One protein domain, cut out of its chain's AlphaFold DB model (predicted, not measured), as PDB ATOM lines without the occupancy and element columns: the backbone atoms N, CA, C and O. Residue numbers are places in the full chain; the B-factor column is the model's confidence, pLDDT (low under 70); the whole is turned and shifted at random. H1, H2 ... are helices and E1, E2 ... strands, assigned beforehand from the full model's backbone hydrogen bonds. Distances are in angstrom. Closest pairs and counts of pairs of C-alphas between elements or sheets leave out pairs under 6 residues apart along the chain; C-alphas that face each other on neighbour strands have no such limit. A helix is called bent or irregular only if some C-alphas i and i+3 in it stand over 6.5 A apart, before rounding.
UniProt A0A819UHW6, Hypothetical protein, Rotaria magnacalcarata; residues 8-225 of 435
ATOM      1  N   GLU A   8     125.603 162.919 193.848       48.91
ATOM      2  CA  GLU A   8     124.314 163.295 194.459       48.91
ATOM      3  C   GLU A   8     124.317 163.037 195.977       48.91
ATOM      4  O   GLU A   8     123.734 163.773 196.770       48.91
ATOM      5  N   VAL A   9     125.108 162.041 196.377       51.91
ATOM      6  CA  VAL A   9     125.272 161.535 197.739       51.91
ATOM      7  C   VAL A   9     125.687 162.615 198.744       51.91
ATOM      8  O   VAL A   9     125.146 162.646 199.841       51.91
ATOM      9  N   VAL A  10     126.601 163.542 198.436       54.03
ATOM     10  CA  VAL A  10     127.083 164.475 199.480       54.03
ATOM     11  C   VAL A  10     126.031 165.525 199.857       54.03
ATOM     12  O   VAL A  10     125.895 165.847 201.038       54.03
ATOM     13  N   TYR A  11     125.255 166.027 198.891       51.81
ATOM     14  CA  TYR A  11     124.180 166.994 199.153       51.81
ATOM     15  C   TYR A  11     123.055 166.407 199.979       51.81
ATOM     16  O   TYR A  11     122.510 167.073 200.860       51.81
ATOM     17  N   GLU A  12     122.756 165.132 199.748       58.56
ATOM     18  CA  GLU A  12     121.817 164.403 200.582       58.56
ATOM     19  C   GLU A  12     122.301 164.280 202.022       58.56
ATOM     20  O   GLU A  12     121.498 163.964 202.890       58.56
ATOM     21  N   TYR A  13     123.581 164.527 202.305       64.19
ATOM     22  CA  TYR A  13     124.209 164.210 203.575       64.19
ATOM     23  C   TYR A  13     124.671 165.423 204.380       64.19
ATOM     24  O   TYR A  13     125.393 165.231 205.345       64.19
ATOM     25  N   VAL A  14     124.251 166.655 204.089       75.12
ATOM     26  CA  VAL A  14     124.573 167.817 204.942       75.12
ATOM     27  C   VAL A  14     123.311 168.628 205.227       75.12
ATOM     28  O   VAL A  14     122.638 169.064 204.304       75.12
ATOM     29  N   GLN A  15     122.982 168.835 206.508       77.50
ATOM     30  CA  GLN A  15     121.774 169.588 206.897       77.50
ATOM     31  C   GLN A  15     121.987 171.094 207.051       77.50
ATOM     32  O   GLN A  15     121.023 171.851 206.997       77.50
ATOM     33  N   ASP A  16     123.223 171.531 207.283       82.19
ATOM     34  CA  ASP A  16     123.530 172.940 207.512       82.19
ATOM     35  C   ASP A  16     123.497 173.712 206.179       82.19
ATOM     36  O   ASP A  16     124.349 173.456 205.320       82.19
ATOM     37  N   PRO A  17     122.562 174.666 205.985       83.38
ATOM     38  CA  PRO A  17     122.447 175.412 204.735       83.38
ATOM     39  C   PRO A  17     123.724 176.173 204.366       83.38
ATOM     40  O   PRO A  17     124.034 176.305 203.182       83.38
ATOM     41  N   ALA A  18     124.486 176.647 205.360       85.44
ATOM     42  CA  ALA A  18     125.744 177.341 205.114       85.44
ATOM     43  C   ALA A  18     126.797 176.377 204.552       85.44
ATOM     44  O   ALA A  18     127.499 176.715 203.598       85.44
ATOM     45  N   LEU A  19     126.870 175.153 205.086       84.69
ATOM     46  CA  LEU A  19     127.765 174.122 204.557       84.69
ATOM     47  C   LEU A  19     127.330 173.648 203.170       84.69
ATOM     48  O   LEU A  19     128.191 173.449 202.320       84.69
ATOM     49  N   VAL A  20     126.027 173.511 202.918       86.00
ATOM     50  CA  VAL A  20     125.506 173.162 201.585       86.00
ATOM     51  C   VAL A  20     125.920 174.215 200.556       86.00
ATOM     52  O   VAL A  20     126.495 173.868 199.527       86.00
ATOM     53  N   GLN A  21     125.733 175.502 200.864       87.69
ATOM     54  CA  GLN A  21     126.141 176.589 199.972       87.69
ATOM     55  C   GLN A  21     127.661 176.609 199.736       87.69
ATOM     56  O   GLN A  21     128.120 176.833 198.616       87.69
ATOM     57  N   GLN A  22     128.464 176.355 200.772       85.38
ATOM     58  CA  GLN A  22     129.914 176.241 200.614       85.38
ATOM     59  C   GLN A  22     130.308 175.031 199.767       85.38
ATOM     60  O   GLN A  22     131.223 175.135 198.954       85.38
ATOM     61  N   LEU A  23     129.627 173.896 199.923       85.19
ATOM     62  CA  LEU A  23     129.860 172.711 199.104       85.19
ATOM     63  C   LEU A  23     129.552 172.984 197.631       85.19
ATOM     64  O   LEU A  23     130.360 172.611 196.790       85.19
ATOM     65  N   GLU A  24     128.475 173.704 197.311       86.81
ATOM     66  CA  GLU A  24     128.202 174.176 195.942       86.81
ATOM     67  C   GLU A  24     129.330 175.046 195.390       86.81
ATOM     68  O   GLU A  24     129.793 174.826 194.270       86.81
ATOM     69  N   GLN A  25     129.834 175.997 196.177       84.88
ATOM     70  CA  GLN A  25     130.960 176.834 195.760       84.88
ATOM     71  C   GLN A  25     132.235 176.015 195.556       84.88
ATOM     72  O   GLN A  25     132.940 176.208 194.566       84.88
ATOM     73  N   ILE A  26     132.525 175.076 196.460       81.50
ATOM     74  CA  ILE A  26     133.674 174.178 196.344       81.50
ATOM     75  C   ILE A  26     133.525 173.275 195.130       81.50
ATOM     76  O   ILE A  26     134.509 173.063 194.434       81.50
ATOM     77  N   GLN A  27     132.333 172.769 194.825       82.81
ATOM     78  CA  GLN A  27     132.111 171.978 193.620       82.81
ATOM     79  C   GLN A  27     132.301 172.804 192.352       82.81
ATOM     80  O   GLN A  27     132.907 172.315 191.406       82.81
ATOM     81  N   GLN A  28     131.867 174.065 192.339       85.06
ATOM     82  CA  GLN A  28     132.130 174.972 191.221       85.06
ATOM     83  C   GLN A  28     133.632 175.260 191.068       85.06
ATOM     84  O   GLN A  28     134.164 175.183 189.962       85.06
ATOM     85  N   GLN A  29     134.339 175.530 192.170       80.94
ATOM     86  CA  GLN A  29     135.791 175.758 192.172       80.94
ATOM     87  C   GLN A  29     136.574 174.497 191.783       80.94
ATOM     88  O   GLN A  29     137.556 174.567 191.044       80.94
ATOM     89  N   ASN A  30     136.109 173.336 192.236       83.88
ATOM     90  CA  ASN A  30     136.709 172.035 191.982       83.88
ATOM     91  C   ASN A  30     136.106 171.344 190.759       83.88
ATOM     92  O   ASN A  30     136.423 170.179 190.540       83.88
ATOM     93  N   ALA A  31     135.293 172.017 189.941       85.19
ATOM     94  CA  ALA A  31     134.644 171.398 188.784       85.19
ATOM     95  C   ALA A  31     135.680 170.742 187.859       85.19
ATOM     96  O   ALA A  31     135.484 169.627 187.380       85.19
ATOM     97  N   TYR A  32     136.839 171.389 187.695       85.31
ATOM     98  CA  TYR A  32     137.980 170.813 186.987       85.31
ATOM     99  C   TYR A  32     138.558 169.567 187.684       85.31
ATOM    100  O   TYR A  32     138.798 168.562 187.023       85.31
ATOM    101  N   LEU A  33     138.758 169.591 189.007       78.12
ATOM    102  CA  LEU A  33     139.288 168.442 189.758       78.12
ATOM    103  C   LEU A  33     138.319 167.254 189.749       78.12
ATOM    104  O   LEU A  33     138.754 166.111 189.640       78.12
ATOM    105  N   LEU A  34     137.017 167.525 189.835       77.94
ATOM    106  CA  LEU A  34     135.958 166.526 189.721       77.94
ATOM    107  C   LEU A  34     135.951 165.905 188.323       77.94
ATOM    108  O   LEU A  34     135.895 164.685 188.198       77.94
ATOM    109  N   HIS A  35     136.091 166.727 187.281       83.94
ATOM    110  CA  HIS A  35     136.223 166.249 185.904       83.94
ATOM    111  C   HIS A  35     137.455 165.356 185.715       83.94
ATOM    112  O   HIS A  35     137.361 164.287 185.118       83.94
ATOM    113  N   GLU A  36     138.609 165.748 186.260       80.31
ATOM    114  CA  GLU A  36     139.825 164.925 186.216       80.31
ATOM    115  C   GLU A  36     139.681 163.623 187.019       80.31
ATOM    116  O   GLU A  36     140.139 162.569 186.573       80.31
ATOM    117  N   TYR A  37     138.996 163.658 188.164       79.00
ATOM    118  CA  TYR A  37     138.693 162.462 188.950       79.00
ATOM    119  C   TYR A  37     137.784 161.487 188.192       79.00
ATOM    120  O   TYR A  37     138.058 160.286 188.151       79.00
ATOM    121  N   GLU A  38     136.730 161.986 187.548       82.88
ATOM    122  CA  GLU A  38     135.806 161.150 186.784       82.88
ATOM    123  C   GLU A  38     136.487 160.569 185.534       82.88
ATOM    124  O   GLU A  38     136.346 159.379 185.258       82.88
ATOM    125  N   LYS A  39     137.344 161.342 184.846       82.56
ATOM    126  CA  LYS A  39     138.210 160.805 183.780       82.56
ATOM    127  C   LYS A  39     139.108 159.682 184.279       82.56
ATOM    128  O   LYS A  39     139.238 158.662 183.605       82.56
ATOM    129  N   LEU A  40     139.750 159.861 185.434       75.62
ATOM    130  CA  LEU A  40     140.597 158.833 186.031       75.62
ATOM    131  C   LEU A  40     139.785 157.567 186.313       75.62
ATOM    132  O   LEU A  40     140.225 156.471 185.973       75.62
ATOM    133  N   ARG A  41     138.599 157.716 186.903       79.69
ATOM    134  CA  ARG A  41     137.703 156.605 187.218       79.69
ATOM    135  C   ARG A  41     137.262 155.859 185.960       79.69
ATOM    136  O   ARG A  41     137.370 154.635 185.928       79.69
ATOM    137  N   GLN A  42     136.849 156.578 184.919       82.94
ATOM    138  CA  GLN A  42     136.492 155.995 183.623       82.94
ATOM    139  C   GLN A  42     137.682 155.277 182.988       82.94
ATOM    140  O   GLN A  42     137.549 154.146 182.523       82.94
ATOM    141  N   ALA A  43     138.867 155.890 183.038       77.62
ATOM    142  CA  ALA A  43     140.095 155.288 182.538       77.62
ATOM    143  C   ALA A  43     140.495 154.031 183.320       77.62
ATOM    144  O   ALA A  43     141.085 153.140 182.724       77.62
ATOM    145  N   ILE A  44     140.202 153.944 184.621       76.56
ATOM    146  CA  ILE A  44     140.409 152.727 185.420       76.56
ATOM    147  C   ILE A  44     139.372 151.664 185.041       76.56
ATOM    148  O   ILE A  44     139.748 150.517 184.831       76.56
ATOM    149  N   SER A  45     138.094 152.031 184.894       81.19
ATOM    150  CA  SER A  45     137.030 151.072 184.564       81.19
ATOM    151  C   SER A  45     137.095 150.528 183.137       81.19
ATOM    152  O   SER A  45     136.643 149.418 182.892       81.19
ATOM    153  N   ALA A  46     137.618 151.316 182.194       83.94
ATOM    154  CA  ALA A  46     137.696 150.947 180.783       83.94
ATOM    155  C   ALA A  46     138.928 150.092 180.447       83.94
ATOM    156  O   ALA A  46     139.037 149.598 179.329       83.94
ATOM    157  N   ARG A  47     139.883 149.949 181.374       79.12
ATOM    158  CA  ARG A  47     141.091 149.154 181.141       79.12
ATOM    159  C   ARG A  47     140.795 147.679 181.346       79.12
ATOM    160  O   ARG A  47     140.295 147.282 182.395       79.12
ATOM    161  N   GLU A  48     141.171 146.874 180.362       79.44
ATOM    162  CA  GLU A  48     141.212 145.427 180.513       79.44
ATOM    163  C   GLU A  48     142.336 145.062 181.491       79.44
ATOM    164  O   GLU A  48     143.503 145.414 181.305       79.44
ATOM    165  N   ILE A  49     141.977 144.405 182.593       80.69
ATOM    166  CA  ILE A  49     142.932 143.937 183.598       80.69
ATOM    167  C   ILE A  49     143.393 142.548 183.160       80.69
ATOM    168  O   ILE A  49     142.691 141.561 183.371       80.69
ATOM    169  N   HIS A  50     144.567 142.470 182.535       83.25
ATOM    170  CA  HIS A  50     145.115 141.206 182.029       83.25
ATOM    171  C   HIS A  50     145.925 140.430 183.076       83.25
ATOM    172  O   HIS A  50     146.201 139.247 182.888       83.25
ATOM    173  N   SER A  51     146.324 141.079 184.176       85.56
ATOM    174  CA  SER A  51     147.123 140.454 185.231       85.56
ATOM    175  C   SER A  51     146.932 141.113 186.601       85.56
ATOM    176  O   SER A  51     146.488 142.257 186.717       85.56
ATOM    177  N   PHE A  52     147.335 140.403 187.659       77.62
ATOM    178  CA  PHE A  52     147.369 140.942 189.025       77.62
ATOM    179  C   PHE A  52     148.331 142.135 189.161       77.62
ATOM    180  O   PHE A  52     148.027 143.115 189.840       77.62
ATOM    181  N   ASN A  53     149.467 142.095 188.458       81.94
ATOM    182  CA  ASN A  53     150.426 143.200 188.432       81.94
ATOM    183  C   ASN A  53     149.831 144.462 187.790       81.94
ATOM    184  O   ASN A  53     150.117 145.575 188.239       81.94
ATOM    185  N   ASP A  54     148.983 144.311 186.772       76.06
ATOM    186  CA  ASP A  54     148.298 145.444 186.145       76.06
ATOM    187  C   ASP A  54     147.259 146.058 187.083       76.06
ATOM    188  O   ASP A  54     147.223 147.282 187.230       76.06
ATOM    189  N   LEU A  55     146.496 145.224 187.803       76.94
ATOM    190  CA  LEU A  55     145.583 145.687 188.851       76.94
ATOM    191  C   LEU A  55     146.330 146.499 189.915       76.94
ATOM    192  O   LEU A  55     145.950 147.632 190.209       76.94
ATOM    193  N   GLN A  56     147.447 145.975 190.426       82.75
ATOM    194  CA  GLN A  56     148.247 146.667 191.435       82.75
ATOM    195  C   GLN A  56     148.792 148.010 190.920       82.75
ATOM    196  O   GLN A  56     148.745 149.018 191.629       82.75
ATOM    197  N   ARG A  57     149.284 148.061 189.674       83.19
ATOM    198  CA  ARG A  57     149.749 149.309 189.043       83.19
ATOM    199  C   ARG A  57     148.618 150.321 188.881       83.19
ATOM    200  O   ARG A  57     148.843 151.523 189.052       83.19
ATOM    201  N   HIS A  58     147.413 149.869 188.544       81.44
ATOM    202  CA  HIS A  58     146.241 150.735 188.424       81.44
ATOM    203  C   HIS A  58     145.786 151.270 189.775       81.44
ATOM    204  O   HIS A  58     145.573 152.478 189.887       81.44
ATOM    205  N   ASP A  59     145.764 150.433 190.808       82.44
ATOM    206  CA  ASP A  59     145.461 150.853 192.175       82.44
ATOM    207  C   ASP A  59     146.476 151.882 192.682       82.44
ATOM    208  O   ASP A  59     146.094 152.916 193.229       82.44
ATOM    209  N   GLN A  60     147.772 151.662 192.438       88.25
ATOM    210  CA  GLN A  60     148.825 152.614 192.802       88.25
ATOM    211  C   GLN A  60     148.677 153.949 192.066       88.25
ATOM    212  O   GLN A  60     148.803 155.013 192.678       88.25
ATOM    213  N   LYS A  61     148.388 153.919 190.758       87.50
ATOM    214  CA  LYS A  61     148.165 155.136 189.966       87.50
ATOM    215  C   LYS A  61     146.917 155.883 190.439       87.50
ATOM    216  O   LYS A  61     146.978 157.097 190.617       87.50
ATOM    217  N   GLY A  62     145.820 155.164 190.670       85.88
ATOM    218  CA  GLY A  62     144.571 155.719 191.180       85.88
ATOM    219  C   GLY A  62     144.752 156.353 192.558       85.88
ATOM    220  O   GLY A  62     144.345 157.491 192.769       85.88
ATOM    221  N   ALA A  63     145.448 155.666 193.466       88.56
ATOM    222  CA  ALA A  63     145.779 156.189 194.786       88.56
ATOM    223  C   ALA A  63     146.653 157.450 194.705       88.56
ATOM    224  O   ALA A  63     146.357 158.436 195.375       88.56
ATOM    225  N   LYS A  64     147.695 157.452 193.862       91.06
ATOM    226  CA  LYS A  64     148.569 158.621 193.668       91.06
ATOM    227  C   LYS A  64     147.786 159.838 193.182       91.06
ATOM    228  O   LYS A  64     147.992 160.940 193.684       91.06
ATOM    229  N   GLU A  65     146.883 159.634 192.231       88.62
ATOM    230  CA  GLU A  65     146.075 160.713 191.678       88.62
ATOM    231  C   GLU A  65     145.019 161.203 192.674       88.62
ATOM    232  O   GLU A  65     144.866 162.407 192.859       88.62
ATOM    233  N   LEU A  66     144.375 160.294 193.414       88.50
ATOM    234  CA  LEU A  66     143.481 160.655 194.514       88.50
ATOM    235  C   LEU A  66     144.206 161.495 195.571       88.50
ATOM    236  O   LEU A  66     143.676 162.515 195.996       88.50
ATOM    237  N   ILE A  67     145.421 161.109 195.969       93.94
ATOM    238  CA  ILE A  67     146.243 161.877 196.918       93.94
ATOM    239  C   ILE A  67     146.578 163.257 196.346       93.94
ATOM    240  O   ILE A  67     146.500 164.251 197.071       93.94
ATOM    241  N   ARG A  68     146.920 163.347 195.053       94.44
ATOM    242  CA  ARG A  68     147.201 164.620 194.371       94.44
ATOM    243  C   ARG A  68     145.989 165.550 194.423       94.44
ATOM    244  O   ARG A  68     146.123 166.690 194.860       94.44
ATOM    245  N   LEU A  69     144.821 165.051 194.021       89.94
ATOM    246  CA  LEU A  69     143.563 165.800 194.030       89.94
ATOM    247  C   LEU A  69     143.182 166.207 195.456       89.94
ATOM    248  O   LEU A  69     142.980 167.389 195.723       89.94
ATOM    249  N   ALA A  70     143.208 165.256 196.391       92.94
ATOM    250  CA  ALA A  70     142.908 165.488 197.796       92.94
ATOM    251  C   ALA A  70     143.853 166.522 198.427       92.94
ATOM    252  O   ALA A  70     143.429 167.330 199.249       92.94
ATOM    253  N   SER A  71     145.128 166.556 198.032       94.88
ATOM    254  CA  SER A  71     146.094 167.563 198.490       94.88
ATOM    255  C   SER A  71     145.755 168.966 197.984       94.88
ATOM    256  O   SER A  71     145.921 169.929 198.731       94.88
ATOM    257  N   GLN A  72     145.211 169.081 196.770       93.75
ATOM    258  CA  GLN A  72     144.800 170.348 196.152       93.75
ATOM    259  C   GLN A  72     143.429 170.850 196.627       93.75
ATOM    260  O   GLN A  72     143.148 172.039 196.512       93.75
ATOM    261  N   THR A  73     142.589 169.978 197.190       92.25
ATOM    262  CA  THR A  73     141.265 170.352 197.702       92.25
ATOM    263  C   THR A  73     141.356 171.426 198.787       92.25
ATOM    264  O   THR A  73     142.066 171.258 199.785       92.25
ATOM    265  N   VAL A  74     140.600 172.508 198.620       93.25
ATOM    266  CA  VAL A  74     140.477 173.591 199.606       93.25
ATOM    267  C   VAL A  74     139.623 173.126 200.798       93.25
ATOM    268  O   VAL A  74     138.603 172.469 200.579       93.25
ATOM    269  N   PRO A  75     140.014 173.410 202.057       95.38
ATOM    270  CA  PRO A  75     139.184 173.105 203.222       95.38
ATOM    271  C   PRO A  75     137.865 173.889 203.212       95.38
ATOM    272  O   PRO A  75     137.836 175.053 202.815       95.38
ATOM    273  N   LEU A  76     136.796 173.273 203.727       93.62
ATOM    274  CA  LEU A  76     135.559 173.985 204.068       93.62
ATOM    275  C   LEU A  76     135.796 175.039 205.164       93.62
ATOM    276  O   LEU A  76     136.743 174.944 205.945       93.62
ATOM    277  N   GLN A  77     134.908 176.026 205.249       93.19
ATOM    278  CA  GLN A  77     134.885 176.993 206.344       93.19
ATOM    279  C   GLN A  77     133.839 176.538 207.364       93.19
ATOM    280  O   GLN A  77     132.639 176.729 207.179       93.19
ATOM    281  N   LEU A  78     134.293 175.887 208.437       93.88
ATOM    282  CA  LEU A  78     133.404 175.487 209.528       93.88
ATOM    283  C   LEU A  78     133.246 176.646 210.510       93.88
ATOM    284  O   LEU A  78     134.231 177.139 211.063       93.88
ATOM    285  N   ASP A  79     132.003 177.050 210.754       85.12
ATOM    286  CA  ASP A  79     131.700 178.067 211.753       85.12
ATOM    287  C   ASP A  79     131.952 177.548 213.170       85.12
ATOM    288  O   ASP A  79     131.570 176.427 213.519       85.12
ATOM    289  N   GLY A  80     132.499 178.427 214.011       68.81
ATOM    290  CA  GLY A  80     132.481 178.273 215.462       68.81
ATOM    291  C   GLY A  80     133.548 177.336 216.033       68.81
ATOM    292  O   GLY A  80     133.443 176.116 215.974       68.81
ATOM    293  N   GLY A  81     134.519 177.930 216.732       85.31
ATOM    294  CA  GLY A  81     135.339 177.252 217.741       85.31
ATOM    295  C   GLY A  81     136.062 175.982 217.278       85.31
ATOM    296  O   GLY A  81     136.531 175.878 216.149       85.31
ATOM    297  N   ARG A  82     136.225 175.028 218.203       96.25
ATOM    298  CA  ARG A  82     136.892 173.744 217.929       96.25
ATOM    299  C   ARG A  82     135.907 172.759 217.307       96.25
ATOM    300  O   ARG A  82     134.859 172.499 217.893       96.25
ATOM    301  N   SER A  83     136.270 172.159 216.181       96.94
ATOM    302  CA  SER A  83     135.436 171.204 215.444       96.94
ATOM    303  C   SER A  83     135.984 169.774 215.527       96.94
ATOM    304  O   SER A  83     137.161 169.530 215.247       96.94
ATOM    305  N   PHE A  84     135.131 168.817 215.897       97.69
ATOM    306  CA  PHE A  84     135.486 167.404 216.074       97.69
ATOM    307  C   PHE A  84     134.637 166.524 215.158       97.69
ATOM    308  O   PHE A  84     133.417 166.492 215.298       97.69
ATOM    309  N   GLY A  85     135.268 165.793 214.241       97.50
ATOM    310  CA  GLY A  85     134.578 164.823 213.386       97.50
ATOM    311  C   GLY A  85     134.728 163.397 213.899       97.50
ATOM    312  O   GLY A  85     135.851 162.971 214.174       97.50
ATOM    313  N   PHE A  86     133.617 162.664 213.995       97.44
ATOM    314  CA  PHE A  86     133.588 161.255 214.396       97.44
ATOM    315  C   PHE A  86     133.460 160.370 213.158       97.44
ATOM    316  O   PHE A  86     132.421 160.360 212.507       97.44
ATOM    317  N   PHE A  87     134.500 159.601 212.853       96.31
ATOM    318  CA  PHE A  87     134.578 158.696 211.703       96.31
ATOM    319  C   PHE A  87     134.562 157.241 212.151       96.31
ATOM    320  O   PHE A  87     134.871 156.933 213.297       96.31
ATOM    321  N   GLY A  88     134.235 156.324 211.244       95.88
ATOM    322  CA  GLY A  88     134.285 154.887 211.509       95.88
ATOM    323  C   GLY A  88     133.140 154.148 210.838       95.88
ATOM    324  O   GLY A  88     132.171 154.766 210.390       95.88
ATOM    325  N   LEU A  89     133.229 152.820 210.806       95.00
ATOM    326  CA  LEU A  89     132.201 151.964 210.213       95.00
ATOM    327  C   LEU A  89     130.809 152.207 210.826       95.00
ATOM    328  O   LEU A  89     130.647 152.794 211.906       95.00
ATOM    329  N   THR A  90     129.766 151.763 210.134       93.44
ATOM    330  CA  THR A  90     128.416 151.722 210.710       93.44
ATOM    331  C   THR A  90     128.417 150.886 211.996       93.44
ATOM    332  O   THR A  90     129.154 149.913 212.125       93.44
ATOM    333  N   SER A  91     127.626 151.292 212.995       93.00
ATOM    334  CA  SER A  91     127.530 150.607 214.298       93.00
ATOM    335  C   SER A  91     128.794 150.617 215.182       93.00
ATOM    336  O   SER A  91     128.842 149.904 216.192       93.00
ATOM    337  N   THR A  92     129.788 151.468 214.901       95.00
ATOM    338  CA  THR A  92     130.953 151.665 215.794       95.00
ATOM    339  C   THR A  92     130.657 152.522 217.020       95.00
ATOM    340  O   THR A  92     131.519 152.642 217.880       95.00
ATOM    341  N   GLY A  93     129.451 153.091 217.152       95.56
ATOM    342  CA  GLY A  93     129.019 153.856 218.331       95.56
ATOM    343  C   GLY A  93     129.373 155.349 218.317       95.56
ATOM    344  O   GLY A  93     129.540 155.933 219.385       95.56
ATOM    345  N   LYS A  94     129.463 155.962 217.128       96.31
ATOM    346  CA  LYS A  94     129.731 157.401 216.925       96.31
ATOM    347  C   LYS A  94     128.683 158.296 217.595       96.31
ATOM    348  O   LYS A  94     129.007 159.015 218.536       96.31
ATOM    349  N   SER A  95     127.415 158.159 217.207       96.62
ATOM    350  CA  SER A  95     126.293 158.929 217.765       96.62
ATOM    351  C   SER A  95     126.145 158.725 219.279       96.62
ATOM    352  O   SER A  95     125.913 159.670 220.026       96.62
ATOM    353  N   THR A  96     126.378 157.502 219.771       96.31
ATOM    354  CA  THR A  96     126.389 157.211 221.213       96.31
ATOM    355  C   THR A  96     127.506 157.958 221.945       96.31
ATOM    356  O   THR A  96     127.287 158.464 223.042       96.31
ATOM    357  N   MET A  97     128.707 158.038 221.363       95.94
ATOM    358  CA  MET A  97     129.816 158.793 221.947       95.94
ATOM    359  C   MET A  97     129.514 160.293 221.979       95.94
ATOM    360  O   MET A  97     129.775 160.937 222.990       95.94
ATOM    361  N   ILE A  98     128.895 160.823 220.922       96.69
ATOM    362  CA  ILE A  98     128.441 162.216 220.860       96.69
ATOM    363  C   ILE A  98     127.437 162.515 221.981       96.69
ATOM    364  O   ILE A  98     127.657 163.462 222.732       96.69
ATOM    365  N   ASN A  99     126.413 161.678 222.183       96.81
ATOM    366  CA  ASN A  99     125.450 161.861 223.281       96.81
ATOM    367  C   ASN A  99     126.123 161.875 224.653       96.81
ATOM    368  O   ASN A  99     125.823 162.726 225.490       96.81
ATOM    369  N   LYS A 100     127.089 160.972 224.871       95.25
ATOM    370  CA  LYS A 100     127.862 160.933 226.119       95.25
ATOM    371  C   LYS A 100     128.704 162.196 226.325       95.25
ATOM    372  O   LYS A 100     128.791 162.668 227.452       95.25
ATOM    373  N   LEU A 101     129.297 162.753 225.266       94.44
ATOM    374  CA  LEU A 101     130.088 163.988 225.337       94.44
ATOM    375  C   LEU A 101     129.231 165.243 225.531       94.44
ATOM    376  O   LEU A 101     129.693 166.198 226.148       94.44
ATOM    377  N   LEU A 102     128.005 165.252 225.009       95.50
ATOM    378  CA  LEU A 102     127.054 166.351 225.201       95.50
ATOM    379  C   LEU A 102     126.309 166.255 226.540       95.50
ATOM    380  O   LEU A 102     125.797 167.259 227.025       95.50
ATOM    381  N   GLY A 103     126.249 165.065 227.143       95.50
ATOM    382  CA  GLY A 103     125.458 164.805 228.347       95.50
ATOM    383  C   GLY A 103     123.948 164.741 228.082       95.50
ATOM    384  O   GLY A 103     123.160 164.931 229.006       95.50
ATOM    385  N   SER A 104     123.539 164.497 226.834       95.62
ATOM    386  CA  SER A 104     122.136 164.482 226.397       95.62
ATOM    387  C   SER A 104     121.938 163.601 225.160       95.62
ATOM    388  O   SER A 104     122.812 163.559 224.295       95.62
ATOM    389  N   ASP A 105     120.770 162.967 225.027       95.94
ATOM    390  CA  ASP A 105     120.424 162.078 223.906       95.94
ATOM    391  C   ASP A 105     119.919 162.843 222.667       95.94
ATOM    392  O   ASP A 105     118.758 162.738 222.273       95.94
ATOM    393  N   LEU A 106     120.792 163.652 222.060       94.94
ATOM    394  CA  LEU A 106     120.457 164.470 220.885       94.94
ATOM    395  C   LEU A 106     120.716 163.743 219.561       94.94
ATOM    396  O   LEU A 106     119.925 163.844 218.623       94.94
ATOM    397  N   ALA A 107     121.823 163.010 219.472       94.69
ATOM    398  CA  ALA A 107     122.184 162.228 218.304       94.69
ATOM    399  C   ALA A 107     121.356 160.942 218.232       94.69
ATOM    400  O   ALA A 107     121.203 160.212 219.216       94.69
ATOM    401  N   LYS A 108     120.833 160.647 217.037       91.88
ATOM    402  CA  LYS A 108     119.969 159.485 216.802       91.88
ATOM    403  C   LYS A 108     120.760 158.186 216.944       91.88
ATOM    404  O   LYS A 108     121.645 157.891 216.144       91.88
ATOM    405  N   THR A 109     120.386 157.370 217.923       91.19
ATOM    406  CA  THR A 109     120.949 156.031 218.141       91.19
ATOM    407  C   THR A 109     119.916 154.951 217.839       91.19
ATOM    408  O   THR A 109     118.739 155.113 218.153       91.19
ATOM    409  N   GLY A 110     120.349 153.828 217.276       86.75
ATOM    410  CA  GLY A 110     119.477 152.703 216.946       86.75
ATOM    411  C   GLY A 110     120.266 151.520 216.395       86.75
ATOM    412  O   GLY A 110     121.463 151.628 216.132       86.75
ATOM    413  N   ALA A 111     119.596 150.377 216.244       79.25
ATOM    414  CA  ALA A 111     120.171 149.229 215.555       79.25
ATOM    415  C   ALA A 111     120.144 149.484 214.038       79.25
ATOM    416  O   ALA A 111     119.073 149.689 213.471       79.25
ATOM    417  N   GLY A 112     121.313 149.463 213.397       80.56
ATOM    418  CA  GLY A 112     121.461 149.699 211.959       80.56
ATOM    419  C   GLY A 112     122.000 151.088 211.617       80.56
ATOM    420  O   GLY A 112     122.567 151.789 212.456       80.56
ATOM    421  N   GLU A 113     121.864 151.465 210.351       78.56
ATOM    422  CA  GLU A 113     122.361 152.736 209.830       78.56
ATOM    423  C   GLU A 113     121.391 153.879 210.153       78.56
ATOM    424  O   GLU A 113     120.372 154.069 209.489       78.56
ATOM    425  N   THR A 114     121.694 154.624 211.218       74.12
ATOM    426  CA  THR A 114     120.875 155.759 211.675       74.12
ATOM    427  C   THR A 114     121.334 157.091 211.098       74.12
ATOM    428  O   THR A 114     120.505 157.949 210.793       74.12
ATOM    429  N   THR A 115     122.644 157.258 210.926       78.56
ATOM    430  CA  THR A 115     123.253 158.492 210.427       78.56
ATOM    431  C   THR A 115     123.527 158.358 208.940       78.56
ATOM    432  O   THR A 115     124.530 157.774 208.540       78.56
ATOM    433  N   ARG A 116     122.624 158.915 208.131       81.88
ATOM    434  CA  ARG A 116     122.825 159.065 206.683       81.88
ATOM    435  C   ARG A 116     123.511 160.377 206.341       81.88
ATOM    436  O   ARG A 116     124.220 160.434 205.361       81.88
ATOM    437  N   GLN A 117     123.358 161.402 207.180       85.94
ATOM    438  CA  GLN A 117     123.831 162.760 206.917       85.94
ATOM    439  C   GLN A 117     124.844 163.210 207.980       85.94
ATOM    440  O   GLN A 117     124.654 162.933 209.165       85.94
ATOM    441  N   ILE A 118     125.886 163.935 207.569       91.81
ATOM    442  CA  ILE A 118     126.745 164.751 208.427       91.81
ATOM    443  C   ILE A 118     125.856 165.711 209.217       91.81
ATOM    444  O   ILE A 118     125.261 166.646 208.676       91.81
ATOM    445  N   THR A 119     125.777 165.459 210.518       93.38
ATOM    446  CA  THR A 119     124.942 166.218 211.448       93.38
ATOM    447  C   THR A 119     125.837 166.876 212.488       93.38
ATOM    448  O   THR A 119     126.667 166.203 213.104       93.38
ATOM    449  N   SER A 120     125.688 168.185 212.675       95.12
ATOM    450  CA  SER A 120     126.416 168.941 213.691       95.12
ATOM    451  C   SER A 120     125.644 168.989 215.011       95.12
ATOM    452  O   SER A 120     124.415 169.019 215.041       95.12
ATOM    453  N   TYR A 121     126.387 169.009 216.113       94.88
ATOM    454  CA  TYR A 121     125.865 169.161 217.464       94.88
ATOM    455  C   TYR A 121     126.723 170.177 218.213       94.88
ATOM    456  O   TYR A 121     127.945 170.018 218.321       94.88
ATOM    457  N   ASP A 122     126.084 171.223 218.724       95.25
ATOM    458  CA  ASP A 122     126.767 172.302 219.427       95.25
ATOM    459  C   ASP A 122     127.039 171.924 220.887       95.25
ATOM    460  O   ASP A 122     126.141 171.552 221.640       95.25
ATOM    461  N   GLY A 123     128.305 172.039 221.285       93.06
ATOM    462  CA  GLY A 123     128.753 171.976 222.668       93.06
ATOM    463  C   GLY A 123     129.209 173.346 223.173       93.06
ATOM    464  O   GLY A 123     129.229 174.344 222.451       93.06
ATOM    465  N   SER A 124     129.627 173.414 224.437       91.69
ATOM    466  CA  SER A 124     130.112 174.664 225.036       91.69
ATOM    467  C   SER A 124     131.503 175.045 224.503       91.69
ATOM    468  O   SER A 124     132.523 174.698 225.099       91.69
ATOM    469  N   GLY A 125     131.547 175.787 223.392       92.81
ATOM    470  CA  GLY A 125     132.783 176.274 222.755       92.81
ATOM    471  C   GLY A 125     133.416 175.296 221.757       92.81
ATOM    472  O   GLY A 125     134.556 175.493 221.325       92.81
ATOM    473  N   TYR A 126     132.691 174.241 221.396       95.50
ATOM    474  CA  TYR A 126     133.088 173.270 220.384       95.50
ATOM    475  C   TYR A 126     131.869 172.757 219.623       95.50
ATOM    476  O   TYR A 126     130.740 172.874 220.094       95.50
ATOM    477  N   ARG A 127     132.110 172.136 218.473       96.50
ATOM    478  CA  ARG A 127     131.090 171.508 217.636       96.50
ATOM    479  C   ARG A 127     131.491 170.078 217.306       96.50
ATOM    480  O   ARG A 127     132.630 169.824 216.905       96.50
ATOM    481  N   LEU A 128     130.567 169.146 217.504       96.75
ATOM    482  CA  LEU A 128     130.741 167.731 217.183       96.75
ATOM    483  C   LEU A 128     130.015 167.424 215.876       96.75
ATOM    484  O   LEU A 128     128.890 167.872 215.683       96.75
ATOM    485  N   TYR A 129     130.633 166.643 215.000       96.88
ATOM    486  CA  TYR A 129     130.040 166.211 213.740       96.88
ATOM    487  C   TYR A 129     129.905 164.689 213.736       96.88
ATOM    488  O   TYR A 129     130.913 163.976 213.774       96.88
ATOM    489  N   ASP A 130     128.664 164.199 213.691       96.19
ATOM    490  CA  ASP A 130     128.362 162.786 213.445       96.19
ATOM    491  C   ASP A 130     128.360 162.542 211.944       96.19
ATOM    492  O   ASP A 130     127.598 163.173 211.212       96.19
ATOM    493  N   ILE A 131     129.234 161.657 211.486       94.19
ATOM    494  CA  ILE A 131     129.513 161.462 210.066       94.19
ATOM    495  C   ILE A 131     128.976 160.088 209.679       94.19
ATOM    496  O   ILE A 131     129.135 159.149 210.465       94.19
ATOM    497  N   PRO A 132     128.351 159.932 208.500       92.44
ATOM    498  CA  PRO A 132     127.799 158.650 208.082       92.44
ATOM    499  C   PRO A 132     128.833 157.531 208.181       92.44
ATOM    500  O   PRO A 132     130.025 157.729 207.929       92.44
ATOM    501  N   GLY A 133     128.395 156.354 208.625       89.75
ATOM    502  CA  GLY A 133     129.284 155.204 208.725       89.75
ATOM    503  C   GLY A 133     129.692 154.711 207.344       89.75
ATOM    504  O   GLY A 133     128.867 154.671 206.440       89.75
ATOM    505  N   ARG A 134     130.954 154.313 207.178       87.00
ATOM    506  CA  ARG A 134     131.373 153.641 205.944       87.00
ATOM    507  C   ARG A 134     130.657 152.290 205.833       87.00
ATOM    508  O   ARG A 134     130.716 151.485 206.767       87.00
ATOM    509  N   ASN A 135     130.031 152.063 204.687       85.62
ATOM    510  CA  ASN A 135     129.400 150.821 204.241       85.62
ATOM    511  C   ASN A 135     129.722 150.634 202.740       85.62
ATOM    512  O   ASN A 135     130.630 151.292 202.223       85.62
ATOM    513  N   ASP A 136     129.024 149.728 202.056       75.38
ATOM    514  CA  ASP A 136     129.253 149.470 200.628       75.38
ATOM    515  C   ASP A 136     128.781 150.631 199.728       75.38
ATOM    516  O   ASP A 136     129.331 150.830 198.645       75.38
ATOM    517  N   ASP A 137     127.833 151.441 200.209       74.31
ATOM    518  CA  ASP A 137     127.224 152.550 199.464       74.31
ATOM    519  C   ASP A 137     127.934 153.899 199.703       74.31
ATOM    520  O   ASP A 137     127.945 154.781 198.843       74.31
ATOM    521  N   ILE A 138     128.556 154.073 200.873       75.69
ATOM    522  CA  ILE A 138     129.144 155.327 201.348       75.69
ATOM    523  C   ILE A 138     130.662 155.188 201.437       75.69
ATOM    524  O   ILE A 138     131.227 154.534 202.319       75.69
ATOM    525  N   SER A 139     131.333 155.907 200.542       81.00
ATOM    526  CA  SER A 139     132.783 156.051 200.501       81.00
ATOM    527  C   SER A 139     133.208 157.427 201.004       81.00
ATOM    528  O   SER A 139     132.644 158.444 200.609       81.00
ATOM    529  N   TYR A 140     134.266 157.480 201.813       84.75
ATOM    530  CA  TYR A 140     134.855 158.753 202.238       84.75
ATOM    531  C   TYR A 140     135.834 159.363 201.223       84.75
ATOM    532  O   TYR A 140     136.483 160.362 201.514       84.75
ATOM    533  N   PHE A 141     135.986 158.759 200.044       85.88
ATOM    534  CA  PHE A 141     136.982 159.172 199.050       85.88
ATOM    535  C   PHE A 141     136.495 160.279 198.100       85.88
ATOM    536  O   PHE A 141     137.089 160.473 197.043       85.88
ATOM    537  N   SER A 142     135.436 161.011 198.466       86.62
ATOM    538  CA  SER A 142     134.966 162.171 197.702       86.62
ATOM    539  C   SER A 142     135.744 163.441 198.071       86.62
ATOM    540  O   SER A 142     136.265 163.577 199.183       86.62
ATOM    541  N   MET A 143     135.829 164.395 197.141       87.69
ATOM    542  CA  MET A 143     136.543 165.657 197.377       87.69
ATOM    543  C   MET A 143     135.848 166.525 198.425       87.69
ATOM    544  O   MET A 143     136.506 167.247 199.166       87.69
ATOM    545  N   GLU A 144     134.532 166.419 198.548       86.75
ATOM    546  CA  GLU A 144     133.751 167.098 199.574       86.75
ATOM    547  C   GLU A 144     134.080 166.572 200.974       86.75
ATOM    548  O   GLU A 144     134.308 167.363 201.891       86.75
ATOM    549  N   TYR A 145     134.194 165.248 201.137       91.62
ATOM    550  CA  TYR A 145     134.661 164.657 202.392       91.62
ATOM    551  C   TYR A 145     136.086 165.093 202.717       91.62
ATOM    552  O   TYR A 145     136.363 165.427 203.865       91.62
ATOM    553  N   VAL A 146     136.979 165.161 201.727       93.25
ATOM    554  CA  VAL A 146     138.344 165.669 201.934       93.25
ATOM    555  C   VAL A 146     138.338 167.144 202.355       93.25
ATOM    556  O   VAL A 146     139.049 167.509 203.294       93.25
ATOM    557  N   ALA A 147     137.532 167.992 201.710       93.62
ATOM    558  CA  ALA A 147     137.384 169.402 202.074       93.62
ATOM    559  C   ALA A 147     136.886 169.551 203.520       93.62
ATOM    560  O   ALA A 147     137.443 170.325 204.303       93.62
ATOM    561  N   PHE A 148     135.891 168.746 203.897       95.00
ATOM    562  CA  PHE A 148     135.374 168.669 205.259       95.00
ATOM    563  C   PHE A 148     136.433 168.177 206.248       95.00
ATOM    564  O   PHE A 148     136.656 168.805 207.282       95.00
ATOM    565  N   TRP A 149     137.159 167.105 205.919       95.12
ATOM    566  CA  TRP A 149     138.241 166.585 206.746       95.12
ATOM    567  C   TRP A 149     139.284 167.640 207.023       95.12
ATOM    568  O   TRP A 149     139.678 167.781 208.175       95.12
ATOM    569  N   LYS A 150     139.740 168.380 206.011       96.50
ATOM    570  CA  LYS A 150     140.754 169.425 206.190       96.50
ATOM    571  C   LYS A 150     140.268 170.574 207.077       96.50
ATOM    572  O   LYS A 150     141.088 171.158 207.775       96.50
ATOM    573  N   ALA A 151     138.967 170.845 207.096       96.44
ATOM    574  CA  ALA A 151     138.379 171.910 207.899       96.44
ATOM    575  C   ALA A 151     138.231 171.574 209.395       96.44
ATOM    576  O   ALA A 151     138.098 172.471 210.229       96.44
ATOM    577  N   LEU A 152     138.249 170.289 209.760       97.38
ATOM    578  CA  LEU A 152     138.129 169.858 211.154       97.38
ATOM    579  C   LEU A 152     139.371 170.206 211.989       97.38
ATOM    580  O   LEU A 152     140.509 170.020 211.551       97.38
ATOM    581  N   THR A 153     139.151 170.599 213.246       97.31
ATOM    582  CA  THR A 153     140.228 170.768 214.237       97.31
ATOM    583  C   THR A 153     140.772 169.407 214.675       97.31
ATOM    584  O   THR A 153     141.981 169.187 214.672       97.31
ATOM    585  N   ASN A 154     139.874 168.462 214.981       97.75
ATOM    586  CA  ASN A 154     140.203 167.109 215.427       97.75
ATOM    587  C   ASN A 154     139.401 166.055 214.652       97.75
ATOM    588  O   ASN A 154     138.223 166.236 214.335       97.75
ATOM    589  N   ARG A 155     140.053 164.924 214.373       97.94
ATOM    590  CA  ARG A 155     139.498 163.792 213.619       97.94
ATOM    591  C   ARG A 155     139.571 162.558 214.506       97.94
ATOM    592  O   ARG A 155     140.661 162.048 214.740       97.94
ATOM    593  N   LEU A 156     138.425 162.117 215.011       97.94
ATOM    594  CA  LEU A 156     138.294 160.962 215.894       97.94
ATOM    595  C   LEU A 156     137.846 159.775 215.045       97.94
ATOM    596  O   LEU A 156     136.698 159.726 214.605       97.94
ATOM    597  N   VAL A 157     138.742 158.828 214.780       97.75
ATOM    598  CA  VAL A 157     138.416 157.628 214.004       97.75
ATOM    599  C   VAL A 157     138.127 156.480 214.962       97.75
ATOM    600  O   VAL A 157     139.025 155.953 215.617       97.75
ATOM    601  N   LEU A 158     136.853 156.107 215.054       97.62
ATOM    602  CA  LEU A 158     136.371 155.054 215.934       97.62
ATOM    603  C   LEU A 158     136.557 153.688 215.280       97.62
ATOM    604  O   LEU A 158     136.053 153.435 214.181       97.62
ATOM    605  N   ILE A 159     137.208 152.794 216.015       96.94
ATOM    606  CA  ILE A 159     137.338 151.371 215.699       96.94
ATOM    607  C   ILE A 159     136.762 150.538 216.844       96.94
ATOM    608  O   ILE A 159     136.728 150.983 217.991       96.94
ATOM    609  N   THR A 160     136.305 149.327 216.540       94.94
ATOM    610  CA  THR A 160     135.827 148.368 217.553       94.94
ATOM    611  C   THR A 160     136.768 147.188 217.741       94.94
ATOM    612  O   THR A 160     136.842 146.637 218.831       94.94
ATOM    613  N   THR A 161     137.471 146.798 216.681       92.62
ATOM    614  CA  THR A 161     138.175 145.513 216.565       92.62
ATOM    615  C   THR A 161     139.592 145.725 216.055       92.62
ATOM    616  O   THR A 161     140.552 145.452 216.766       92.62
ATOM    617  N   THR A 162     139.744 146.244 214.836       94.50
ATOM    618  CA  THR A 162     141.047 146.361 214.175       94.50
ATOM    619  C   THR A 162     141.213 147.695 213.457       94.50
ATOM    620  O   THR A 162     140.273 148.281 212.926       94.50
ATOM    621  N   VAL A 163     142.461 148.153 213.391       95.88
ATOM    622  CA  VAL A 163     142.891 149.295 212.577       95.88
ATOM    623  C   VAL A 163     142.745 148.984 211.079       95.88
ATOM    624  O   VAL A 163     142.488 149.886 210.278       95.88
ATOM    625  N   LYS A 164     142.847 147.704 210.684       94.38
ATOM    626  CA  LYS A 164     142.864 147.266 209.277       94.38
ATOM    627  C   LYS A 164     141.558 147.592 208.539       94.38
ATOM    628  O   LYS A 164     141.604 147.986 207.374       94.38
ATOM    629  N   GLU A 165     140.414 147.556 209.226       92.19
ATOM    630  CA  GLU A 165     139.090 147.923 208.682       92.19
ATOM    631  C   GLU A 165     139.051 149.354 208.109       92.19
ATOM    632  O   GLU A 165     138.387 149.644 207.104       92.19
ATOM    633  N   MET A 166     139.827 150.252 208.717       94.62
ATOM    634  CA  MET A 166     139.892 151.671 208.380       94.62
ATOM    635  C   MET A 166     141.220 152.068 207.715       94.62
ATOM    636  O   MET A 166     141.442 153.250 207.451       94.62
ATOM    637  N   ALA A 167     142.071 151.101 207.344       94.12
ATOM    638  CA  ALA A 167     143.414 151.342 206.806       94.12
ATOM    639  C   ALA A 167     143.441 152.290 205.598       94.12
ATOM    640  O   ALA A 167     144.305 153.159 205.518       94.12
ATOM    641  N   LYS A 168     142.480 152.175 204.668       92.44
ATOM    642  CA  LYS A 168     142.415 153.067 203.495       92.44
ATOM    643  C   LYS A 168     142.169 154.531 203.891       92.44
ATOM    644  O   LYS A 168     142.735 155.430 203.279       92.44
ATOM    645  N   VAL A 169     141.354 154.764 204.921       94.00
ATOM    646  CA  VAL A 169     141.065 156.108 205.446       94.00
ATOM    647  C   VAL A 169     142.301 156.669 206.140       94.00
ATOM    648  O   VAL A 169     142.711 157.782 205.831       94.00
ATOM    649  N   PHE A 170     142.942 155.875 207.002       97.00
ATOM    650  CA  PHE A 170     144.174 156.268 207.686       97.00
ATOM    651  C   PHE A 170     145.299 156.621 206.714       97.00
ATOM    652  O   PHE A 170     145.897 157.687 206.826       97.00
ATOM    653  N   ARG A 171     145.534 155.774 205.706       95.62
ATOM    654  CA  ARG A 171     146.549 156.020 204.672       95.62
ATOM    655  C   ARG A 171     146.263 157.279 203.868       95.62
ATOM    656  O   ARG A 171     147.202 157.995 203.538       95.62
ATOM    657  N   LEU A 172     144.995 157.558 203.557       94.69
ATOM    658  CA  LEU A 172     144.653 158.802 202.880       94.69
ATOM    659  C   LEU A 172     144.945 160.007 203.777       94.69
ATOM    660  O   LEU A 172     145.634 160.909 203.317       94.69
ATOM    661  N   LEU A 173     144.488 160.004 205.036       97.00
ATOM    662  CA  LEU A 173     144.757 161.083 205.997       97.00
ATOM    663  C   LEU A 173     146.263 161.341 206.154       97.00
ATOM    664  O   LEU A 173     146.689 162.490 206.048       97.00
ATOM    665  N   ASP A 174     147.065 160.286 206.312       97.50
ATOM    666  CA  ASP A 174     148.528 160.368 206.358       97.50
ATOM    667  C   ASP A 174     149.111 160.984 205.082       97.50
ATOM    668  O   ASP A 174     149.956 161.878 205.148       97.50
ATOM    669  N   ALA A 175     148.652 160.527 203.914       96.25
ATOM    670  CA  ALA A 175     149.154 160.983 202.623       96.25
ATOM    671  C   ALA A 175     148.855 162.464 202.348       96.25
ATOM    672  O   ALA A 175     149.635 163.118 201.658       96.25
ATOM    673  N   ILE A 176     147.768 163.006 202.909       96.38
ATOM    674  CA  ILE A 176     147.441 164.442 202.858       96.38
ATOM    675  C   ILE A 176     147.873 165.203 204.121       96.38
ATOM    676  O   ILE A 176     147.434 166.332 204.343       96.38
ATOM    677  N   ASN A 177     148.748 164.601 204.937       97.44
ATOM    678  CA  ASN A 177     149.345 165.179 206.142       97.44
ATOM    679  C   ASN A 177     148.318 165.688 207.175       97.44
ATOM    680  O   ASN A 177     148.526 166.705 207.840       97.44
ATOM    681  N   LEU A 178     147.192 164.985 207.317       97.38
ATOM    682  CA  LEU A 178     146.194 165.259 208.346       97.38
ATOM    683  C   LEU A 178     146.404 164.353 209.555       97.38
ATOM    684  O   LEU A 178     146.452 163.130 209.449       97.38
ATOM    685  N   ARG A 179     146.469 164.977 210.732       98.06
ATOM    686  CA  ARG A 179     146.552 164.282 212.017       98.06
ATOM    687  C   ARG A 179     145.177 163.809 212.492       98.06
ATOM    688  O   ARG A 179     144.172 164.500 212.272       98.06
ATOM    689  N   TYR A 180     145.145 162.664 213.168       98.44
ATOM    690  CA  TYR A 180     143.928 162.054 213.711       98.44
ATOM    691  C   TYR A 180     144.194 161.269 214.995       98.44
ATOM    692  O   TYR A 180     145.313 160.846 215.274       98.44
ATOM    693  N   ASP A 181     143.131 161.060 215.759       98.06
ATOM    694  CA  ASP A 181     143.105 160.253 216.972       98.06
ATOM    695  C   ASP A 181     142.345 158.954 216.686       98.06
ATOM    696  O   ASP A 181     141.275 158.969 216.069       98.06
ATOM    697  N   ILE A 182     142.889 157.821 217.130       97.81
ATOM    698  CA  ILE A 182     142.209 156.526 217.052       97.81
ATOM    699  C   ILE A 182     141.488 156.289 218.374       97.81
ATOM    700  O   ILE A 182     142.092 156.323 219.449       97.81
ATOM    701  N   VAL A 183     140.188 156.026 218.280       97.12
ATOM    702  CA  VAL A 183     139.334 155.763 219.435       97.12
ATOM    703  C   VAL A 183     138.881 154.310 219.402       97.12
ATOM    704  O   VAL A 183     138.095 153.913 218.543       97.12
ATOM    705  N   VAL A 184     139.344 153.515 220.362       96.38
ATOM    706  CA  VAL A 184     138.878 152.140 220.557       96.38
ATOM    707  C   VAL A 184     137.564 152.185 221.328       96.38
ATOM    708  O   VAL A 184     137.537 152.394 222.546       96.38
ATOM    709  N   ASN A 185     136.452 152.023 220.615       95.44
ATOM    710  CA  ASN A 185     135.127 151.992 221.217       95.44
ATOM    711  C   ASN A 185     134.706 150.566 221.594       95.44
ATOM    712  O   ASN A 185     135.236 149.591 221.069       95.44
ATOM    713  N   LYS A 186     133.715 150.453 222.491       93.19
ATOM    714  CA  LYS A 186     133.210 149.177 223.037       93.19
ATOM    715  C   LYS A 186     134.286 148.350 223.747       93.19
ATOM    716  O   LYS A 186     134.219 147.126 223.798       93.19
ATOM    717  N   PHE A 187     135.271 149.030 224.330       89.69
ATOM    718  CA  PHE A 187     136.370 148.404 225.063       89.69
ATOM    719  C   PHE A 187     135.908 147.652 226.327       89.69
ATOM    720  O   PHE A 187     136.635 146.831 226.877       89.69
ATOM    721  N   ASP A 188     134.677 147.899 226.780       91.25
ATOM    722  CA  ASP A 188     133.997 147.118 227.815       91.25
ATOM    723  C   ASP A 188     133.687 145.681 227.406       91.25
ATOM    724  O   ASP A 188     133.587 144.833 228.288       91.25
ATOM    725  N   LEU A 189     133.579 145.403 226.105       92.19
ATOM    726  CA  LEU A 189     133.371 144.048 225.595       92.19
ATOM    727  C   LEU A 189     134.658 143.212 225.614       92.19
ATOM    728  O   LEU A 189     134.583 141.995 225.498       92.19
ATOM    729  N   VAL A 190     135.821 143.853 225.771       92.69
ATOM    730  CA  VAL A 190     137.111 143.174 225.931       92.69
ATOM    731  C   VAL A 190     137.290 142.811 227.404       92.69
ATOM    732  O   VAL A 190     137.201 143.682 228.287       92.69
ATOM    733  N   ALA A 191     137.552 141.527 227.666       94.50
ATOM    734  CA  ALA A 191     137.776 141.020 229.012       94.50
ATOM    735  C   ALA A 191     138.925 141.787 229.683       94.50
ATOM    736  O   ALA A 191     139.907 142.149 229.040       94.50
ATOM    737  N   VAL A 192     138.803 142.082 230.981       93.94
ATOM    738  CA  VAL A 192     139.735 142.990 231.680       93.94
ATOM    739  C   VAL A 192     141.193 142.527 231.563       93.94
ATOM    740  O   VAL A 192     142.075 143.363 231.397       93.94
ATOM    741  N   ASN A 193     141.427 141.216 231.595       95.94
ATOM    742  CA  ASN A 193     142.736 140.579 231.441       95.94
ATOM    743  C   ASN A 193     143.294 140.616 230.004       95.94
ATOM    744  O   ASN A 193     144.484 140.393 229.827       95.94
ATOM    745  N   GLU A 194     142.471 140.903 228.995       95.00
ATOM    746  CA  GLU A 194     142.866 140.962 227.576       95.00
ATOM    747  C   GLU A 194     143.070 142.399 227.078       95.00
ATOM    748  O   GLU A 194     143.557 142.625 225.972       95.00
ATOM    749  N   ARG A 195     142.700 143.401 227.882       92.62
ATOM    750  CA  ARG A 195     142.724 144.816 227.483       92.62
ATOM    751  C   ARG A 195     144.116 145.307 227.102       92.62
ATOM    752  O   ARG A 195     144.239 146.063 226.139       92.62
ATOM    753  N   ASP A 196     145.144 144.897 227.833       92.75
ATOM    754  CA  ASP A 196     146.519 145.315 227.545       92.75
ATOM    755  C   ASP A 196     147.047 144.644 226.273       92.75
ATOM    756  O   ASP A 196     147.605 145.325 225.411       92.75
ATOM    757  N   THR A 197     146.756 143.353 226.085       95.19
ATOM    758  CA  THR A 197     147.050 142.621 224.843       95.19
ATOM    759  C   THR A 197     146.349 143.255 223.645       95.19
ATOM    760  O   THR A 197     146.979 143.492 222.618       95.19
ATOM    761  N   PHE A 198     145.071 143.622 223.778       94.62
ATOM    762  CA  PHE A 198     144.327 144.307 222.722       94.62
ATOM    763  C   PHE A 198     144.934 145.676 222.389       94.62
ATOM    764  O   PHE A 198     145.088 146.030 221.220       94.62
ATOM    765  N   LYS A 199     145.325 146.463 223.402       93.31
ATOM    766  CA  LYS A 199     146.016 147.746 223.185       93.31
ATOM    767  C   LYS A 199     147.331 147.546 222.434       93.31
ATOM    768  O   LYS A 199     147.594 148.287 221.489       93.31
ATOM    769  N   GLN A 200     148.122 146.546 222.816       95.25
ATOM    770  CA  GLN A 200     149.363 146.203 222.124       95.25
ATOM    771  C   GLN A 200     149.096 145.766 220.679       95.25
ATOM    772  O   GLN A 200     149.775 146.232 219.770       95.25
ATOM    773  N   GLN A 201     148.054 144.970 220.440       96.00
ATOM    774  CA  GLN A 201     147.634 144.570 219.098       96.00
ATOM    775  C   GLN A 201     147.272 145.781 218.225       96.00
ATOM    776  O   GLN A 201     147.695 145.853 217.074       96.00
ATOM    777  N   VAL A 202     146.528 146.757 218.757       96.19
ATOM    778  CA  VAL A 202     146.210 148.000 218.032       96.19
ATOM    779  C   VAL A 202     147.486 148.771 217.682       96.19
ATOM    780  O   VAL A 202     147.614 149.234 216.551       96.19
ATOM    781  N   GLN A 203     148.446 148.873 218.606       96.75
ATOM    782  CA  GLN A 203     149.734 149.531 218.347       96.75
ATOM    783  C   GLN A 203     150.553 148.798 217.278       96.75
ATOM    784  O   GLN A 203     151.043 149.430 216.345       96.75
ATOM    785  N   ASN A 204     150.631 147.469 217.350       96.50
ATOM    786  CA  ASN A 204     151.308 146.660 216.339       96.50
ATOM    787  C   ASN A 204     150.677 146.877 214.959       96.50
ATOM    788  O   ASN A 204     151.389 147.128 213.993       96.50
ATOM    789  N   GLN A 205     149.344 146.910 214.867       97.12
ATOM    790  CA  GLN A 205     148.651 147.170 213.604       97.12
ATOM    791  C   GLN A 205     148.884 148.586 213.059       97.12
ATOM    792  O   GLN A 205     148.930 148.761 211.842       97.12
ATOM    793  N   ILE A 206     149.026 149.594 213.928       96.88
ATOM    794  CA  ILE A 206     149.411 150.959 213.533       96.88
ATOM    795  C   ILE A 206     150.802 150.937 212.888       96.88
ATOM    796  O   ILE A 206     150.971 151.487 211.796       96.88
ATOM    797  N   CYS A 207     151.761 150.251 213.522       95.69
ATOM    798  CA  CYS A 207     153.120 150.075 213.010       95.69
ATOM    799  C   CYS A 207     153.145 149.290 211.687       95.69
ATOM    800  O   CYS A 207     153.711 149.776 210.711       95.69
ATOM    801  N   GLU A 208     152.472 148.136 211.616       95.00
ATOM    802  CA  GLU A 208     152.341 147.299 210.410       95.00
ATOM    803  C   GLU A 208     151.738 148.074 209.234       95.00
ATOM    804  O   GLU A 208     152.168 147.949 208.089       95.00
ATOM    805  N   CYS A 209     150.725 148.900 209.504       93.44
ATOM    806  CA  CYS A 209     150.091 149.716 208.474       93.44
ATOM    807  C   CYS A 209     150.949 150.921 208.052       93.44
ATOM    808  O   CYS A 209     150.581 151.595 207.084       93.44
ATOM    809  N   GLY A 210     152.059 151.185 208.753       96.19
ATOM    810  CA  GLY A 210     152.960 152.305 208.509       96.19
ATOM    811  C   GLY A 210     152.322 153.662 208.794       96.19
ATOM    812  O   GLY A 210     152.655 154.630 208.106       96.19
ATOM    813  N   LEU A 211     151.381 153.726 209.746       97.06
ATOM    814  CA  LEU A 211     150.591 154.929 209.999       97.06
ATOM    815  C   LEU A 211     151.407 155.983 210.758       97.06
ATOM    816  O   LEU A 211     151.952 155.713 211.826       97.06
ATOM    817  N   ARG A 212     151.473 157.204 210.222       96.81
ATOM    818  CA  ARG A 212     152.317 158.305 210.731       96.81
ATOM    819  C   ARG A 212     151.519 159.478 211.286       96.81
ATOM    820  O   ARG A 212     152.072 160.281 212.037       96.81
ATOM    821  N   GLY A 213     150.251 159.612 210.899       96.62
ATOM    822  CA  GLY A 213     149.361 160.708 211.283       96.62
ATOM    823  C   GLY A 213     148.650 160.513 212.623       96.62
ATOM    824  O   GLY A 213     147.980 161.442 213.077       96.62
ATOM    825  N   VAL A 214     148.820 159.355 213.271       98.06
ATOM    826  CA  VAL A 214     148.229 159.062 214.584       98.06
ATOM    827  C   VAL A 214     148.806 160.010 215.637       98.06
ATOM    828  O   VAL A 214     150.011 160.030 215.880       98.06
ATOM    829  N   ASN A 215     147.938 160.797 216.268       97.25
ATOM    830  CA  ASN A 215     148.271 161.595 217.440       97.25
ATOM    831  C   ASN A 215     148.220 160.708 218.679       97.25
ATOM    832  O   ASN A 215     149.230 160.523 219.358       97.25
ATOM    833  N   HIS A 216     147.028 160.202 219.000       96.50
ATOM    834  CA  HIS A 216     146.757 159.431 220.206       96.50
ATOM    835  C   HIS A 216     145.934 158.181 219.873       96.50
ATOM    836  O   HIS A 216     145.129 158.167 218.939       96.50
ATOM    837  N   VAL A 217     146.115 157.139 220.683       95.19
ATOM    838  CA  VAL A 217     145.232 155.969 220.732       95.19
ATOM    839  C   VAL A 217     144.577 155.976 222.102       95.19
ATOM    840  O   VAL A 217     145.268 155.892 223.118       95.19
ATOM    841  N   CYS A 218     143.258 156.117 222.143       94.00
ATOM    842  CA  CYS A 218     142.509 156.222 223.390       94.00
ATOM    843  C   CYS A 218     141.373 155.204 223.437       94.00
ATOM    844  O   CYS A 218     140.789 154.849 222.413       94.00
ATOM    845  N   ASP A 219     141.062 154.726 224.641       92.25
ATOM    846  CA  ASP A 219     139.822 153.993 224.851       92.25
ATOM    847  C   ASP A 219     138.653 154.988 224.951       92.25
ATOM    848  O   ASP A 219     138.799 156.120 225.425       92.25
ATOM    849  N   GLY A 220     137.473 154.587 224.474       84.06
ATOM    850  CA  GLY A 220     136.298 155.461 224.474       84.06
ATOM    851  C   GLY A 220     135.893 155.953 225.873       84.06
ATOM    852  O   GLY A 220     135.233 156.982 225.987       84.06
ATOM    853  N   TYR A 221     136.312 155.261 226.938       79.69
ATOM    854  CA  TYR A 221     136.010 155.620 228.327       79.69
ATOM    855  C   TYR A 221     136.793 156.846 228.811       79.69
ATOM    856  O   TYR A 221     136.239 157.684 229.531       79.69
ATOM    857  N   HIS A 222     138.053 156.989 228.394       78.25
ATOM    858  CA  HIS A 222     138.918 158.098 228.806       78.25
ATOM    859  C   HIS A 222     138.512 159.435 228.176       78.25
ATOM    860  O   HIS A 222     138.787 160.483 228.750       78.25
ATOM    861  N   ILE A 223     137.819 159.422 227.032       77.38
ATOM    862  CA  ILE A 223     137.327 160.659 226.398       77.38
ATOM    863  C   ILE A 223     136.180 161.273 227.219       77.38
ATOM    864  O   ILE A 223     136.051 162.491 227.308       77.38
ATOM    865  N   ILE A 224     135.347 160.429 227.833       67.31
ATOM    866  CA  ILE A 224     134.098 160.849 228.489       67.31
ATOM    867  C   ILE A 224     134.319 161.216 229.958       67.31
ATOM    868  O   ILE A 224     133.554 161.991 230.527       67.31
ATOM    869  N   THR A 225     135.356 160.676 230.595       52.56
ATOM    870  CA  THR A 225     135.654 160.969 231.997       52.56
ATOM    871  C   THR A 225     136.623 162.150 232.081       52.56
ATOM    872  O   THR A 225     137.816 161.977 231.832       52.56
TER     873      THR A 225
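AT A GLANCE: This is residues 8 to 225 of the 435 residues of the protein "Hypothetical protein" of Rotaria magnacalcarata (UniProt A0A819UHW6). A strongly twisted six-stranded sheet has H7 and H8 over one face and H5 on the other, while the long helical hairpin of H3 and H4 lies off the sheet, beyond H6 and H7. H2 makes a corner with the H3 end of the hairpin, about perpendicular to H3, only just so at 72 degrees, and its residues 23 to 27 only just touch H6. The 218 printed residues, mixed helices and strands, run H1 H2 H3 H4 E1 H5 E2 E3 H6 E4 H7 E5 H8 E6 H9; the mixed sheet has the order E2 E3 E1 E4 E5 E6. The whole is compact, with a radius of gyration of the C-alphas of 18.1 A, and spans 51 by 42 by 30 A.

IN THESE COORDINATES: H1 is residues 8 to 11, from C-alpha 8 at (124.314, 163.295, 194.459). H2 is 17 to 29, 18.3 A long; H3 is 31 to 45, 20.9 A; H4 is 52 to 72, 30.4 A, from C-alpha 52 at (147.369, 140.942, 189.025). E1 is 82 to 87, H5 94 to 102, E2 119 to 123, E3 126 to 130, H6 143 to 151 and E4 154 to 159. H7 is 164 to 175, 16.5 A, irregular, with C-alphas 165 and 168 8.0 A apart. E5 is 180 to 184. H8 is 192 to 208, 25.1 A, irregular, with C-alphas 193 and 196 7.2 A apart. E6 is 214 to 219, and H9 is 220 to 224, to C-alpha 224 at (134.098, 160.849, 228.489).

HOW THE PARTS SIT: E2 and E3 form an antiparallel hairpin (N 121 and O 128, 2.8 A); the other neighbours are parallel: E3 and E1 (N 84 and O 127, 2.9 A), E1 and E4 (N 87 and O 156, 2.8 A), E4 and E5 (N 157 and O 181, 2.8 A), E5 and E6 (N 182 and O 216, 2.9 A). E4, H7, E5 and E5, H8, E6 are strand-helix-strand units, parallel neighbours with a helix between, and E3, H6, E4 is a split one, with E1 between its strands; the three crossovers are right-handed. In three layers, helices on both faces, H7 has a height over the sheet of 9.6 A and H5 is on the opposite face, C-alphas 95 and 130 being its closest to E3, 6.1 A. H8 has a height of 10.4 A. H6 and H9 only graze the sheet. H9 only just touches H5, with 3 pairs of C-alphas within 8 A, the closest Leu 101 and Ile 224, 6.0 A. H3 and H4 form a hairpin, opposite ways at a shallow tilt of 6 degrees, the closest C-alphas Leu 33 and Leu 69, 6.6 A. With 3 pairs each, H6 only just touches H2, the closest C-alphas Glu 144 and Leu 23, 6.8 A, and H4, only at their ends, Val 146 and Ala 70, 6.2 A. H1 is close to but not clearly touching H2, C-alphas 11 and 20, 6.8 A. O i to N i+4 pairs are within hydrogen-bond range throughout H2, H3, H4, H5 and H6, in 6 of 8 in H7, 11 of 13 in H8 and 0 of 1 in H9, where 1 of 2 O i to N i+3 pairs is; H1 is too short for such a pair.

THE WHOLE: The C-alphas of His 50 and Ser 124 are the farthest apart, 56.5 A. The printed part has no cut; the links H5 to E2 and E3 to H6 are long. Mean pLDDT of the printed part is 89.0, with residues 8 to 13, 80, and 224 to 225 under 70.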